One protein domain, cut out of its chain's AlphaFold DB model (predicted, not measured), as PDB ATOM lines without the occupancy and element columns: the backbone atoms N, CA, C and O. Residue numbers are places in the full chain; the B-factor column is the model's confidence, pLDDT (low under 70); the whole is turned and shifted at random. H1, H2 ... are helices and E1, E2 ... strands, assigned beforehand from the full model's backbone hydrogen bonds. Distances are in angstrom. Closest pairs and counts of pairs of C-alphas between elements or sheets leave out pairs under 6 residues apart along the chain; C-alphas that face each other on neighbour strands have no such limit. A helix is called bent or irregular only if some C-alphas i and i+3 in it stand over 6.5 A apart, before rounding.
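Overview. This is residues 76 to 191 of the 191 residues of an uncharacterized protein of Pseudodesulfovibrio sp. S3 (UniProt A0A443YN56). A long, twisted hairpin, E4 and E5, is joined near its base by the short E6 and covered there by the long helix H3, while its far end, with the loop of residues 110 to 119, sticks out as an arm. The small sheet E1 E2 E3 sits beside this base, H1 lies at the edge of both sheets, and the last residues of H3 reach away from the arm's tip. The printed part has 116 residues with three named helices and six named strands, in the order E1 E2 E3 E4 E5 H1 E6 H2 H3; both sheets, E1 - E2 - E3 and E4 - E5 - E6, are antiparallel, and the class is mixed, helices and strands. The whole is only just loose, close to compact, with a radius of gyration of the C-alphas of 16.3 A, and elongated, spanning 62 by 33 by 24 A.

Along the chain. Find C-alpha 76 at (171.981, 202.057, 140.840), where E1 begins and runs to residue 78, 6.8 A. E2, residues 82 to 86, spans 13.3 A, and E3, residues 90 to 94, 13.9 A. From C-alpha 98 at (178.351, 215.581, 141.474) E4 runs 29.5 A to residue 109, and E5, residues 120 to 130, runs 27.9 A. H1, residues 141 to 150, spans 14.4 A and is irregular: C-alphas 145 and 148 are 7.2 A apart. E6, residues 155 to 158, spans 9.6 A, and H2, residues 159 to 162, 6.0 A. H3, residues 168 to 190, runs 33.1 A to C-alpha 190 at (166.907, 229.446, 137.287).

Arrangement. Look first at E4 and E5, antiparallel at 161 degrees, with N 104 and O 125 at 2.8 A; E4 bends by 60 degrees at residue 101 and E5 by 57 degrees at residue 126. E6 is antiparallel to E5, with N 156 and O 128 at 2.9 A, in this strongly twisted sheet. H3 is on one face of it, two layers, helix over sheet, at a height over the sheet of 9.7 A; it runs along the strands over E4 and E5, and the closest C-alphas of E4 and H3 are Ile 101 and Arg 176, 6.1 A. E1 E2 E3 form a meander, each strand the antiparallel neighbour of the one before, with N 77 and O 84 at 2.8 A and N 83 and O 93 at 2.8 A. H1 only grazes both sheets, and H1 and H3 are apart. In H3 every O i to N i+4 pair is within hydrogen-bond range, in H1 3 of 6, and H2 is too short for one.

Size, cuts and confidence. The C-alphas of Leu 115 and Ala 191, the two farthest apart, are 62.8 A apart. The printed part has no cut, and no link is long. The mean pLDDT of the printed part is 73.6; look for values under 70 at, among others, residues 106 to 123, 141 to 150, 159 to 166 and 185 to 191.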
ATOM      1  N   LEU A  76     171.674 200.712 141.295       76.69
ATOM      2  CA  LEU A  76     171.981 202.057 140.840       76.69
ATOM      3  C   LEU A  76     170.710 202.612 140.221       76.69
ATOM      4  O   LEU A  76     170.210 202.050 139.246       76.69
ATOM      5  N   GLU A  77     170.198 203.694 140.778       79.19
ATOM      6  CA  GLU A  77     168.990 204.344 140.299       79.19
ATOM      7  C   GLU A  77     169.293 205.808 139.994       79.19
ATOM      8  O   GLU A  77     169.923 206.515 140.780       79.19
ATOM      9  N   THR A  78     168.869 206.262 138.819       80.12
ATOM     10  CA  THR A  78     169.010 207.651 138.391       80.12
ATOM     11  C   THR A  78     167.636 208.299 138.350       80.12
ATOM     12  O   THR A  78     166.710 207.803 137.713       80.12
ATOM     13  N   SER A  79     167.512 209.435 139.020       79.88
ATOM     14  CA  SER A  79     166.324 210.287 138.994       79.88
ATOM     15  C   SER A  79     166.643 211.601 138.277       79.88
ATOM     16  O   SER A  79     167.781 211.831 137.863       79.88
ATOM     17  N   LYS A  80     165.645 212.478 138.119       76.69
ATOM     18  CA  LYS A  80     165.882 213.840 137.611       76.69
ATOM     19  C   LYS A  80     166.737 214.678 138.559       76.69
ATOM     20  O   LYS A  80     167.499 215.515 138.098       76.69
ATOM     21  N   ASP A  81     166.631 214.413 139.857       78.25
ATOM     22  CA  ASP A  81     167.207 215.268 140.895       78.25
ATOM     23  C   ASP A  81     168.552 214.736 141.402       78.25
ATOM     24  O   ASP A  81     169.393 215.499 141.877       78.25
ATOM     25  N   GLY A  82     168.794 213.430 141.264       84.19
ATOM     26  CA  GLY A  82     170.032 212.822 141.733       84.19
ATOM     27  C   GLY A  82     170.232 211.351 141.394       84.19
ATOM     28  O   GLY A  82     169.444 210.713 140.687       84.19
ATOM     29  N   LEU A  83     171.311 210.825 141.959       85.31
ATOM     30  CA  LEU A  83     171.792 209.460 141.867       85.31
ATOM     31  C   LEU A  83     171.572 208.750 143.205       85.31
ATOM     32  O   LEU A  83     172.068 209.209 144.234       85.31
ATOM     33  N   MET A  84     170.879 207.615 143.191       83.88
ATOM     34  CA  MET A  84     170.756 206.731 144.346       83.88
ATOM     35  C   MET A  84     171.560 205.456 144.113       83.88
ATOM     36  O   MET A  84     171.452 204.803 143.075       83.88
ATOM     37  N   VAL A  85     172.365 205.097 145.103       80.06
ATOM     38  CA  VAL A  85     173.234 203.926 145.077       80.06
ATOM     39  C   VAL A  85     172.942 203.112 146.319       80.06
ATOM     40  O   VAL A  85     173.112 203.591 147.436       80.06
ATOM     41  N   GLY A  86     172.513 201.871 146.137       73.00
ATOM     42  CA  GLY A  86     172.440 200.913 147.224       73.00
ATOM     43  C   GLY A  86     173.447 199.817 146.998       73.00
ATOM     44  O   GLY A  86     173.179 198.954 146.186       73.00
ATOM     45  N   GLU A  87     174.582 199.841 147.691       69.06
ATOM     46  CA  GLU A  87     175.555 198.741 147.703       69.06
ATOM     47  C   GLU A  87     175.701 198.189 149.132       69.06
ATOM     48  O   GLU A  87     174.726 197.736 149.724       69.06
ATOM     49  N   PHE A  88     176.906 198.251 149.713       68.38
ATOM     50  CA  PHE A  88     177.143 197.981 151.134       68.38
ATOM     51  C   PHE A  88     176.493 199.045 152.031       68.38
ATOM     52  O   PHE A  88     176.053 198.762 153.143       68.38
ATOM     53  N   VAL A  89     176.421 200.272 151.518       71.50
ATOM     54  CA  VAL A  89     175.747 201.409 152.131       71.50
ATOM     55  C   VAL A  89     174.812 202.012 151.096       71.50
ATOM     56  O   VAL A  89     175.212 202.223 149.951       71.50
ATOM     57  N   ARG A  90     173.576 202.295 151.508       77.50
ATOM     58  CA  ARG A  90     172.614 203.030 150.690       77.50
ATOM     59  C   ARG A  90     172.779 204.530 150.892       77.50
ATOM     60  O   ARG A  90     172.712 205.010 152.028       77.50
ATOM     61  N   TRP A  91     172.982 205.247 149.794       82.69
ATOM     62  CA  TRP A  91     173.136 206.694 149.781       82.69
ATOM     63  C   TRP A  91     172.521 207.330 148.535       82.69
ATOM     64  O   TRP A  91     172.368 206.700 147.487       82.69
ATOM     65  N   TYR A  92     172.171 208.601 148.671       85.75
ATOM     66  CA  TYR A  92     171.628 209.454 147.629       85.75
ATOM     67  C   TYR A  92     172.486 210.713 147.490       85.75
ATOM     68  O   TYR A  92     172.856 211.340 148.484       85.75
ATOM     69  N   CYS A  93     172.769 211.089 146.245       86.19
ATOM     70  CA  CYS A  93     173.482 212.306 145.883       86.19
ATOM     71  C   CYS A  93     172.658 213.129 144.894       86.19
ATOM     72  O   CYS A  93     172.353 212.616 143.815       86.19
ATOM     73  N   PRO A  94     172.360 214.408 145.170       88.19
ATOM     74  CA  PRO A  94     171.792 215.282 144.155       88.19
ATOM     75  C   PRO A  94     172.804 215.519 143.024       88.19
ATOM     76  O   PRO A  94     174.013 215.584 143.266       88.19
ATOM     77  N   TRP A  95     172.329 215.679 141.785       89.69
ATOM     78  CA  TRP A  95     173.211 215.883 140.624       89.69
ATOM     79  C   TRP A  95     174.057 217.152 140.730       89.69
ATOM     80  O   TRP A  95     175.181 217.182 140.237       89.69
ATOM     81  N   SER A  96     173.548 218.166 141.429       87.00
ATOM     82  CA  SER A  96     174.263 219.411 141.718       87.00
ATOM     83  C   SER A  96     175.525 219.216 142.562       87.00
ATOM     84  O   SER A  96     176.430 220.041 142.491       87.00
ATOM     85  N   ASN A  97     175.599 218.138 143.347       87.69
ATOM     86  CA  ASN A  97     176.758 217.824 144.180       87.69
ATOM     87  C   ASN A  97     177.768 216.902 143.468       87.69
ATOM     88  O   ASN A  97     178.868 216.673 143.966       87.69
ATOM     89  N   VAL A  98     177.429 216.385 142.284       88.00
ATOM     90  CA  VAL A  98     178.351 215.581 141.474       88.00
ATOM     91  C   VAL A  98     179.294 216.506 140.708       88.00
ATOM     92  O   VAL A  98     178.856 217.363 139.940       88.00
ATOM     93  N   ARG A  99     180.599 216.306 140.905       88.00
ATOM     94  CA  ARG A  99     181.677 217.039 140.236       88.00
ATOM     95  C   ARG A  99     182.090 216.384 138.924       88.00
ATOM     96  O   ARG A  99     182.251 217.081 137.926       88.00
ATOM     97  N   ASP A 100     182.303 215.071 138.937       88.31
ATOM     98  CA  ASP A 100     182.632 214.292 137.741       88.31
ATOM     99  C   ASP A 100     182.246 212.818 137.926       88.31
ATOM    100  O   ASP A 100     182.102 212.320 139.043       88.31
ATOM    101  N   ILE A 101     182.093 212.111 136.809       88.12
ATOM    102  CA  ILE A 101     181.859 210.671 136.741       88.12
ATOM    103  C   ILE A 101     182.858 210.101 135.739       88.12
ATOM    104  O   ILE A 101     182.772 210.397 134.545       88.12
ATOM    105  N   ALA A 102     183.803 209.289 136.211       86.69
ATOM    106  CA  ALA A 102     184.918 208.806 135.402       86.69
ATOM    107  C   ALA A 102     185.230 207.328 135.652       86.69
ATOM    108  O   ALA A 102     184.991 206.786 136.730       86.69
ATOM    109  N   VAL A 103     185.819 206.675 134.649       84.50
ATOM    110  CA  VAL A 103     186.432 205.351 134.809       84.50
ATOM    111  C   VAL A 103     187.928 205.548 135.027       84.50
ATOM    112  O   VAL A 103     188.617 206.076 134.156       84.50
ATOM    113  N   ILE A 104     188.432 205.131 136.186       81.50
ATOM    114  CA  ILE A 104     189.833 205.284 136.587       81.50
ATOM    115  C   ILE A 104     190.502 203.908 136.599       81.50
ATOM    116  O   ILE A 104     189.932 202.935 137.087       81.50
ATOM    117  N   GLY A 105     191.720 203.806 136.070       75.31
ATOM    118  CA  GLY A 105     192.534 202.597 136.195       75.31
ATOM    119  C   GLY A 105     193.288 202.584 137.522       75.31
ATOM    120  O   GLY A 105     194.195 203.391 137.714       75.31
ATOM    121  N   VAL A 106     192.957 201.660 138.423       68.75
ATOM    122  CA  VAL A 106     193.647 201.501 139.709       68.75
ATOM    123  C   VAL A 106     194.593 200.305 139.635       68.75
ATOM    124  O   VAL A 106     194.188 199.180 139.349       68.75
ATOM    125  N   GLY A 107     195.881 200.534 139.891       63.16
ATOM    126  CA  GLY A 107     196.873 199.463 139.976       63.16
ATOM    127  C   GLY A 107     196.671 198.638 141.246       63.16
ATOM    128  O   GLY A 107     197.090 199.048 142.327       63.16
ATOM    129  N   LYS A 108     196.052 197.462 141.133       63.44
ATOM    130  CA  LYS A 108     195.851 196.543 142.256       63.44
ATOM    131  C   LYS A 108     196.955 195.492 142.253       63.44
ATOM    132  O   LYS A 108     197.165 194.780 141.271       63.44
ATOM    133  N   ARG A 109     197.678 195.379 143.367       58.31
ATOM    134  CA  ARG A 109     198.673 194.312 143.549       58.31
ATOM    135  C   ARG A 109     197.945 192.998 143.806       58.31
ATOM    136  O   ARG A 109     197.249 192.864 144.811       58.31
ATOM    137  N   ILE A 110     198.104 192.032 142.906       54.28
ATOM    138  CA  ILE A 110     197.542 190.692 143.083       54.28
ATOM    139  C   ILE A 110     198.603 189.824 143.755       54.28
ATOM    140  O   ILE A 110     199.452 189.232 143.096       54.28
ATOM    141  N   GLY A 111     198.579 189.789 145.086       53.41
ATOM    142  CA  GLY A 111     199.440 188.913 145.877       53.41
ATOM    143  C   GLY A 111     199.700 189.437 147.287       53.41
ATOM    144  O   GLY A 111     199.902 190.627 147.503       53.41
ATOM    145  N   ARG A 112     199.682 188.523 148.265       51.03
ATOM    146  CA  ARG A 112     200.060 188.764 149.673       51.03
ATOM    147  C   ARG A 112     201.501 188.332 149.984       51.03
ATOM    148  O   ARG A 112     201.909 188.356 151.140       51.03
ATOM    149  N   SER A 113     202.252 187.889 148.976       49.59
ATOM    150  CA  SER A 113     203.597 187.349 149.178       49.59
ATOM    151  C   SER A 113     204.620 188.477 149.260       49.59
ATOM    152  O   SER A 113     204.787 189.240 148.313       49.59
ATOM    153  N   VAL A 114     205.331 188.550 150.385       56.66
ATOM    154  CA  VAL A 114     206.449 189.483 150.625       56.66
ATOM    155  C   VAL A 114     207.682 189.120 149.776       56.66
ATOM    156  O   VAL A 114     208.575 189.938 149.595       56.66
ATOM    157  N   LEU A 115     207.726 187.901 149.225       54.50
ATOM    158  CA  LEU A 115     208.925 187.307 148.623       54.50
ATOM    159  C   LEU A 115     208.957 187.353 147.088       54.50
ATOM    160  O   LEU A 115     209.990 187.047 146.500       54.50
ATOM    161  N   ILE A 116     207.859 187.725 146.421       56.94
ATOM    162  CA  ILE A 116     207.787 187.808 144.954       56.94
ATOM    163  C   ILE A 116     207.112 189.134 144.588       56.94
ATOM    164  O   ILE A 116     206.028 189.401 145.121       56.94
ATOM    165  N   PRO A 117     207.694 189.967 143.697       56.22
ATOM    166  CA  PRO A 117     207.022 191.166 143.212       56.22
ATOM    167  C   PRO A 117     205.696 190.753 142.575       56.22
ATOM    168  O   PRO A 117     205.648 190.127 141.518       56.22
ATOM    169  N   SER A 118     204.611 191.041 143.288       58.59
ATOM    170  CA  SER A 118     203.267 190.669 142.869       58.59
ATOM    171  C   SER A 118     202.909 191.476 141.620       58.59
ATOM    172  O   SER A 118     203.109 192.698 141.629       58.59
ATOM    173  N   PRO A 119     202.394 190.841 140.552       58.97
ATOM    174  CA  PRO A 119     202.006 191.560 139.350       58.97
ATOM    175  C   PRO A 119     200.987 192.643 139.715       58.97
ATOM    176  O   PRO A 119     200.015 192.404 140.441       58.97
ATOM    177  N   THR A 120     201.250 193.864 139.248       63.62
ATOM    178  CA  THR A 120     200.301 194.970 139.379       63.62
ATOM    179  C   THR A 120     199.347 194.864 138.206       63.62
ATOM    180  O   THR A 120     199.759 195.010 137.059       63.62
ATOM    181  N   VAL A 121     198.088 194.558 138.494       61.94
ATOM    182  CA  VAL A 121     197.036 194.506 137.484       61.94
ATOM    183  C   VAL A 121     196.244 195.796 137.572       61.94
ATOM    184  O   VAL A 121     195.790 196.178 138.649       61.94
ATOM    185  N   THR A 122     196.086 196.477 136.444       63.38
ATOM    186  CA  THR A 122     195.232 197.658 136.357       63.38
ATOM    187  C   THR A 122     193.780 197.203 136.320       63.38
ATOM    188  O   THR A 122     193.354 196.540 135.376       63.38
ATOM    189  N   VAL A 123     193.026 197.528 137.363       67.88
ATOM    190  CA  VAL A 123     191.590 197.274 137.447       67.88
ATOM    191  C   VAL A 123     190.880 198.592 137.175       67.88
ATOM    192  O   VAL A 123     191.107 199.572 137.876       67.88
ATOM    193  N   SER A 124     190.036 198.633 136.146       74.62
ATOM    194  CA  SER A 124     189.190 199.798 135.884       74.62
ATOM    195  C   SER A 124     188.100 199.888 136.949       74.62
ATOM    196  O   SER A 124     187.383 198.911 137.177       74.62
ATOM    197  N   GLU A 125     187.935 201.042 137.576       81.06
ATOM    198  CA  GLU A 125     186.925 201.340 138.592       81.06
ATOM    199  C   GLU A 125     186.077 202.527 138.124       81.06
ATOM    200  O   GLU A 125     186.607 203.495 137.585       81.06
ATOM    201  N   LEU A 126     184.751 202.432 138.267       83.69
ATOM    202  CA  LEU A 126     183.844 203.544 137.978       83.69
ATOM    203  C   LEU A 126     183.740 204.393 139.241       83.69
ATOM    204  O   LEU A 126     183.446 203.855 140.305       83.69
ATOM    205  N   VAL A 127     183.981 205.691 139.124       87.50
ATOM    206  CA  VAL A 127     184.080 206.601 140.260       87.50
ATOM    207  C   VAL A 127     183.187 207.811 140.035       87.50
ATOM    208  O   VAL A 127     183.155 208.372 138.940       87.50
ATOM    209  N   VAL A 128     182.476 208.205 141.087       87.56
ATOM    210  CA  VAL A 128     181.736 209.467 141.168       87.56
ATOM    211  C   VAL A 128     182.487 210.382 142.127       87.56
ATOM    212  O   VAL A 128     182.734 210.010 143.275       87.56
ATOM    213  N   GLU A 129     182.888 211.553 141.644       89.06
ATOM    214  CA  GLU A 129     183.518 212.598 142.449       89.06
ATOM    215  C   GLU A 129     182.464 213.611 142.901       89.06
ATOM    216  O   GLU A 129     181.610 214.016 142.110       89.06
ATOM    217  N   PHE A 130     182.544 214.050 144.156       89.19
ATOM    218  CA  PHE A 130     181.595 214.989 144.759       89.19
ATOM    219  C   PHE A 130     182.245 216.345 145.054       89.19
ATOM    220  O   PHE A 130     183.455 216.422 145.289       89.19
ATOM    221  N   TYR A 131     181.445 217.415 145.067       86.88
ATOM    222  CA  TYR A 131     181.876 218.728 145.561       86.88
ATOM    223  C   TYR A 131     181.937 218.754 147.091       86.88
ATOM    224  O   TYR A 131     182.941 219.189 147.650       86.88
ATOM    225  N   ALA A 132     180.884 218.258 147.743       85.75
ATOM    226  CA  ALA A 132     180.730 218.188 149.190       85.75
ATOM    227  C   ALA A 132     180.248 216.777 149.592       85.75
ATOM    228  O   ALA A 132     179.049 216.492 149.550       85.75
ATOM    229  N   PRO A 133     181.150 215.840 149.935       81.62
ATOM    230  CA  PRO A 133     180.764 214.473 150.300       81.62
ATOM    231  C   PRO A 133     179.896 214.393 151.569       81.62
ATOM    232  O   PRO A 133     179.163 213.425 151.753       81.62
ATOM    233  N   GLU A 134     179.948 215.402 152.434       79.44
ATOM    234  CA  GLU A 134     179.097 215.547 153.617       79.44
ATOM    235  C   GLU A 134     177.608 215.766 153.299       79.44
ATOM    236  O   GLU A 134     176.764 215.408 154.119       79.44
ATOM    237  N   ASP A 135     177.274 216.266 152.105       81.19
ATOM    238  CA  ASP A 135     175.889 216.523 151.674       81.19
ATOM    239  C   ASP A 135     175.183 215.263 151.136       81.19
ATOM    240  O   ASP A 135     174.067 215.320 150.609       81.19
ATOM    241  N   LEU A 136     175.828 214.099 151.245       80.44
ATOM    242  CA  LEU A 136     175.244 212.823 150.854       80.44
ATOM    243  C   LEU A 136     174.198 212.365 151.872       80.44
ATOM    244  O   LEU A 136     174.438 212.298 153.079       80.44
ATOM    245  N   LEU A 137     173.019 212.004 151.367       82.31
ATOM    246  CA  LEU A 137     171.912 211.532 152.191       82.31
ATOM    247  C   LEU A 137     172.003 210.014 152.343       82.31
ATOM    248  O   LEU A 137     172.015 209.288 151.353       82.31
ATOM    249  N   PHE A 138     172.043 209.524 153.580       80.19
ATOM    250  CA  PHE A 138     172.112 208.094 153.890       80.19
ATOM    251  C   PHE A 138     170.787 207.593 154.469       80.19
ATOM    252  O   PHE A 138     170.197 208.252 155.324       80.19
ATOM    253  N   ASP A 139     170.376 206.381 154.084       69.00
ATOM    254  CA  ASP A 139     169.131 205.740 154.558       69.00
ATOM    255  C   ASP A 139     169.118 205.515 156.087       69.00
ATOM    256  O   ASP A 139     168.067 205.394 156.714       69.00
ATOM    257  N   SER A 140     170.296 205.439 156.716       70.44
ATOM    258  CA  SER A 140     170.442 205.220 158.157       70.44
ATOM    259  C   SER A 140     171.586 206.040 158.745       70.44
ATOM    260  O   SER A 140     172.640 206.212 158.135       70.44
ATOM    261  N   ARG A 141     171.432 206.473 160.003       63.56
ATOM    262  CA  ARG A 141     172.498 207.154 160.763       63.56
ATOM    263  C   ARG A 141     173.747 206.285 160.947       63.56
ATOM    264  O   ARG A 141     174.850 206.812 161.019       63.56
ATOM    265  N   LEU A 142     173.586 204.960 160.990       61.06
ATOM    266  CA  LEU A 142     174.717 204.023 161.037       61.06
ATOM    267  C   LEU A 142     175.509 204.031 159.726       61.06
ATOM    268  O   LEU A 142     176.730 203.919 159.737       61.06
ATOM    269  N   PHE A 143     174.824 204.221 158.601       66.56
ATOM    270  CA  PHE A 143     175.454 204.325 157.293       66.56
ATOM    271  C   PHE A 143     176.215 205.638 157.109       66.56
ATOM    272  O   PHE A 143     177.298 205.620 156.532       66.56
ATOM    273  N   ALA A 144     175.736 206.736 157.701       62.47
ATOM    274  CA  ALA A 144     176.485 207.991 157.747       62.47
ATOM    275  C   ALA A 144     177.831 207.848 158.488       62.47
ATOM    276  O   ALA A 144     178.819 208.451 158.084       62.47
ATOM    277  N   LEU A 145     177.915 207.001 159.523       66.81
ATOM    278  CA  LEU A 145     179.183 206.703 160.212       66.81
ATOM    279  C   LEU A 145     180.130 205.834 159.367       66.81
ATOM    280  O   LEU A 145     181.347 205.934 159.505       66.81
ATOM    281  N   LEU A 146     179.579 204.999 158.482       65.31
ATOM    282  CA  LEU A 146     180.340 204.155 157.552       65.31
ATOM    283  C   LEU A 146     180.690 204.878 156.238       65.31
ATOM    284  O   LEU A 146     181.399 204.312 155.405       65.31
ATOM    285  N   SER A 147     180.241 206.124 156.062       67.25
ATOM    286  CA  SER A 147     180.457 206.942 154.861       67.25
ATOM    287  C   SER A 147     181.935 207.062 154.478       67.25
ATOM    288  O   SER A 147     182.262 206.896 153.309       67.25
ATOM    289  N   GLY A 148     182.841 207.226 155.449       61.81
ATOM    290  CA  GLY A 148     184.288 207.332 155.204       61.81
ATOM    291  C   GLY A 148     184.952 206.053 154.673       61.81
ATOM    292  O   GLY A 148     186.101 206.079 154.236       61.81
ATOM    293  N   ILE A 149     184.249 204.917 154.700       65.81
ATOM    294  CA  ILE A 149     184.712 203.669 154.074       65.81
ATOM    295  C   ILE A 149     184.363 203.667 152.581       65.81
ATOM    296  O   ILE A 149     185.143 203.167 151.771       65.81
ATOM    297  N   VAL A 150     183.205 204.236 152.240       68.00
ATOM    298  CA  VAL A 150     182.625 204.253 150.889       68.00
ATOM    299  C   VAL A 150     183.130 205.443 150.079       68.00
ATOM    300  O   VAL A 150     183.388 205.314 148.885       68.00
ATOM    301  N   ILE A 151     183.303 206.589 150.736       75.88
ATOM    302  CA  ILE A 151     183.760 207.835 150.136       75.88
ATOM    303  C   ILE A 151     185.166 208.114 150.642       75.88
ATOM    304  O   ILE A 151     185.370 208.427 151.815       75.88
ATOM    305  N   LYS A 152     186.144 208.000 149.748       77.75
ATOM    306  CA  LYS A 152     187.545 208.310 150.038       77.75
ATOM    307  C   LYS A 152     187.954 209.513 149.213       77.75
ATOM    308  O   LYS A 152     187.742 209.522 148.006       77.75
ATOM    309  N   ASP A 153     188.490 210.534 149.874       78.56
ATOM    310  CA  ASP A 153     188.958 211.769 149.232       78.56
ATOM    311  C   ASP A 153     187.889 212.444 148.346       78.56
ATOM    312  O   ASP A 153     188.181 212.956 147.267       78.56
ATOM    313  N   GLY A 154     186.622 212.406 148.781       79.50
ATOM    314  CA  GLY A 154     185.491 212.974 148.035       79.50
ATOM    315  C   GLY A 154     185.038 212.141 146.833       79.50
ATOM    316  O   GLY A 154     184.346 212.656 145.957       79.50
ATOM    317  N   ARG A 155     185.424 210.862 146.765       84.19
ATOM    318  CA  ARG A 155     185.106 209.955 145.657       84.19
ATOM    319  C   ARG A 155     184.425 208.690 146.153       84.19
ATOM    320  O   ARG A 155     184.940 208.045 147.065       84.19
ATOM    321  N   ALA A 156     183.319 208.304 145.524       85.00
ATOM    322  CA  ALA A 156     182.705 206.993 145.716       85.00
ATOM    323  C   ALA A 156     183.027 206.083 144.531       85.00
ATOM    324  O   ALA A 156     182.783 206.436 143.375       85.00
ATOM    325  N   VAL A 157     183.554 204.896 144.825       83.44
ATOM    326  CA  VAL A 157     183.736 203.837 143.830       83.44
ATOM    327  C   VAL A 157     182.422 203.073 143.697       83.44
ATOM    328  O   VAL A 157     181.893 202.585 144.688       83.44
ATOM    329  N   LEU A 158     181.905 202.965 142.474       79.19
ATOM    330  CA  LEU A 158     180.721 202.172 142.154       79.19
ATOM    331  C   LEU A 158     181.155 200.747 141.786       79.19
ATOM    332  O   LEU A 158     181.589 200.471 140.659       79.19
ATOM    333  N   GLU A 159     181.036 199.820 142.734       69.94
ATOM    334  CA  GLU A 159     181.329 198.399 142.527       69.94
ATOM    335  C   GLU A 159     180.245 197.688 141.693       69.94
ATOM    336  O   GLU A 159     180.511 196.651 141.073       69.94
ATOM    337  N   LEU A 160     179.052 198.281 141.594       62.84
ATOM    338  CA  LEU A 160     177.883 197.879 140.801       62.84
ATOM    339  C   LEU A 160     178.189 197.372 139.391       62.84
ATOM    340  O   LEU A 160     177.598 196.390 138.932       62.84
ATOM    341  N   ALA A 161     179.144 198.002 138.707       50.69
ATOM    342  CA  ALA A 161     179.483 197.671 137.328       50.69
ATOM    343  C   ALA A 161     180.136 196.280 137.172       50.69
ATOM    344  O   ALA A 161     180.325 195.803 136.058       50.69
ATOM    345  N   THR A 162     180.484 195.605 138.275       51.28
ATOM    346  CA  THR A 162     180.958 194.210 138.262       51.28
ATOM    347  C   THR A 162     179.834 193.178 138.141       51.28
ATOM    348  O   THR A 162     180.118 192.008 137.892       51.28
ATOM    349  N   ARG A 163     178.567 193.582 138.313       56.53
ATOM    350  CA  ARG A 163     177.404 192.673 138.304       56.53
ATOM    351  C   ARG A 163     176.369 192.991 137.223       56.53
ATOM    352  O   ARG A 163     175.401 192.248 137.076       56.53
ATOM    353  N   THR A 164     176.574 194.059 136.457       58.38
ATOM    354  CA  THR A 164     175.775 194.396 135.273       58.38
ATOM    355  C   THR A 164     176.369 193.770 134.012       58.38
ATOM    356  O   THR A 164     177.582 193.630 133.900       58.38
ATOM    357  N   THR A 165     175.538 193.457 133.013       61.09
ATOM    358  CA  THR A 165     176.001 193.025 131.675       61.09
ATOM    359  C   THR A 165     176.631 194.160 130.857       61.09
ATOM    360  O   THR A 165     177.240 193.910 129.818       61.09
ATOM    361  N   MET A 166     176.479 195.411 131.302       67.06
ATOM    362  CA  MET A 166     177.087 196.583 130.676       67.06
ATOM    363  C   MET A 166     178.535 196.782 131.125       67.06
ATOM    364  O   MET A 166     178.863 196.587 132.294       67.06
ATOM    365  N   THR A 167     179.383 197.232 130.197       75.56
ATOM    366  CA  THR A 167     180.755 197.644 130.505       75.56
ATOM    367  C   THR A 167     180.766 198.924 131.342       75.56
ATOM    368  O   THR A 167     179.845 199.746 131.261       75.56
ATOM    369  N   LYS A 168     181.824 199.114 132.142       80.69
ATOM    370  CA  LYS A 168     181.965 200.275 133.038       80.69
ATOM    371  C   LYS A 168     181.951 201.589 132.258       80.69
ATOM    372  O   LYS A 168     181.360 202.565 132.703       80.69
ATOM    373  N   GLU A 169     182.530 201.585 131.064       80.38
ATOM    374  CA  GLU A 169     182.614 202.728 130.156       80.38
ATOM    375  C   GLU A 169     181.232 203.123 129.628       80.38
ATOM    376  O   GLU A 169     180.893 204.305 129.592       80.38
ATOM    377  N   LYS A 170     180.400 202.138 129.268       79.38
ATOM    378  CA  LYS A 170     179.034 202.394 128.799       79.38
ATOM    379  C   LYS A 170     178.160 202.952 129.919       79.38
ATOM    380  O   LYS A 170     177.406 203.894 129.690       79.38
ATOM    381  N   LEU A 171     178.288 202.399 131.126       80.88
ATOM    382  CA  LEU A 171     177.570 202.893 132.299       80.88
ATOM    383  C   LEU A 171     178.008 204.322 132.660       80.88
ATOM    384  O   LEU A 171     177.161 205.175 132.906       80.88
ATOM    385  N   CYS A 172     179.314 204.598 132.609       84.19
ATOM    386  CA  CYS A 172     179.873 205.935 132.800       84.19
ATOM    387  C   CYS A 172     179.298 206.947 131.802       84.19
ATOM    388  O   CYS A 172     178.903 208.038 132.204       84.19
ATOM    389  N   GLY A 173     179.228 206.586 130.516       82.69
ATOM    390  CA  GLY A 173     178.677 207.450 129.472       82.69
ATOM    391  C   GLY A 173     177.216 207.817 129.728       82.69
ATOM    392  O   GLY A 173     176.875 208.995 129.700       82.69
ATOM    393  N   LEU A 174     176.379 206.830 130.066       84.56
ATOM    394  CA  LEU A 174     174.962 207.052 130.375       84.56
ATOM    395  C   LEU A 174     174.765 207.928 131.618       84.56
ATOM    396  O   LEU A 174     173.921 208.821 131.619       84.56
ATOM    397  N   LEU A 175     175.544 207.688 132.675       85.56
ATOM    398  CA  LEU A 175     175.488 208.499 133.891       85.56
ATOM    399  C   LEU A 175     175.919 209.941 133.630       85.56
ATOM    400  O   LEU A 175     175.267 210.865 134.106       85.56
ATOM    401  N   ARG A 176     176.985 210.137 132.849       86.06
ATOM    402  CA  ARG A 176     177.486 211.467 132.505       86.06
ATOM    403  C   ARG A 176     176.498 212.235 131.629       86.06
ATOM    404  O   ARG A 176     176.273 213.411 131.886       86.06
ATOM    405  N   GLU A 177     175.875 211.577 130.654       86.00
ATOM    406  CA  GLU A 177     174.824 212.183 129.829       86.00
ATOM    407  C   GLU A 177     173.636 212.637 130.692       86.00
ATOM    408  O   GLU A 177     173.173 213.768 130.567       86.00
ATOM    409  N   ARG A 178     173.188 211.792 131.630       84.12
ATOM    410  CA  ARG A 178     172.103 212.147 132.558       84.12
ATOM    411  C   ARG A 178     172.468 213.284 133.500       84.12
ATOM    412  O   ARG A 178     171.645 214.164 133.721       84.12
ATOM    413  N   TRP A 179     173.684 213.279 134.029       88.00
ATOM    414  CA  TRP A 179     174.192 214.359 134.867       88.00
ATOM    415  C   TRP A 179     174.233 215.694 134.110       88.00
ATOM    416  O   TRP A 179     173.747 216.700 134.620       88.00
ATOM    417  N   GLN A 180     174.724 215.692 132.866       85.88
ATOM    418  CA  GLN A 180     174.751 216.884 132.014       85.88
ATOM    419  C   GLN A 180     173.346 217.408 131.703       85.88
ATOM    420  O   GLN A 180     173.121 218.612 131.787       85.88
ATOM    421  N   GLN A 181     172.397 216.517 131.404       84.75
ATOM    422  CA  GLN A 181     170.993 216.887 131.204       84.75
ATOM    423  C   GLN A 181     170.393 217.512 132.471       84.75
ATOM    424  O   GLN A 181     169.794 218.578 132.408       84.75
ATOM    425  N   ALA A 182     170.606 216.895 133.636       81.31
ATOM    426  CA  ALA A 182     170.053 217.379 134.900       81.31
ATOM    427  C   ALA A 182     170.634 218.732 135.348       81.31
ATOM    428  O   ALA A 182     169.936 219.517 135.993       81.31
ATOM    429  N   ILE A 183     171.900 219.020 135.032       81.25
ATOM    430  CA  ILE A 183     172.495 220.341 135.284       81.25
ATOM    431  C   ILE A 183     171.969 221.374 134.284       81.25
ATOM    432  O   ILE A 183     171.572 222.455 134.713       81.25
ATOM    433  N   GLY A 184     171.910 221.040 132.991       74.88
ATOM    434  CA  GLY A 184     171.402 221.948 131.956       74.88
ATOM    435  C   GLY A 184     169.954 222.380 132.201       74.88
ATOM    436  O   GLY A 184     169.654 223.572 132.180       74.88
ATOM    437  N   ASP A 185     169.078 221.434 132.551       65.75
ATOM    438  CA  ASP A 185     167.674 221.718 132.880       65.75
ATOM    439  C   ASP A 185     167.541 222.603 134.140       65.75
ATOM    440  O   ASP A 185     166.635 223.430 134.244       65.75
ATOM    441  N   ASN A 186     168.448 222.460 135.115       58.16
ATOM    442  CA  ASN A 186     168.440 223.273 136.337       58.16
ATOM    443  C   ASN A 186     168.888 224.722 136.102       58.16
ATOM    444  O   ASN A 186     168.459 225.612 136.840       58.16
ATOM    445  N   GLU A 187     169.750 224.968 135.114       58.19
ATOM    446  CA  GLU A 187     170.145 226.326 134.727       58.19
ATOM    447  C   GLU A 187     169.012 227.047 133.987       58.19
ATOM    448  O   GLU A 187     168.751 228.209 134.289       58.19
ATOM    449  N   GLU A 188     168.266 226.356 133.117       55.00
ATOM    450  CA  GLU A 188     167.086 226.928 132.445       55.00
ATOM    451  C   GLU A 188     165.939 227.260 133.411       55.00
ATOM    452  O   GLU A 188     165.234 228.240 133.203       55.00
ATOM    453  N   ILE A 189     165.752 226.491 134.490       51.78
ATOM    454  CA  ILE A 189     164.724 226.777 135.511       51.78
ATOM    455  C   ILE A 189     165.103 227.987 136.389       51.78
ATOM    456  O   ILE A 189     164.234 228.599 137.013       51.78
ATOM    457  N   ARG A 190     166.397 228.325 136.478       45.03
ATOM    458  CA  ARG A 190     166.907 229.446 137.287       45.03
ATOM    459  C   ARG A 190     167.060 230.759 136.510       45.03
ATOM    460  O   ARG A 190     167.284 231.781 137.162       45.03
ATOM    461  N   ALA A 191     166.979 230.729 135.180       46.06
ATOM    462  CA  ALA A 191     167.032 231.898 134.295       46.06
ATOM    463  C   ALA A 191     165.640 232.511 134.073       46.06
ATOM    464  O   ALA A 191     165.576 233.758 133.955       46.06
TER     465      ALA A 191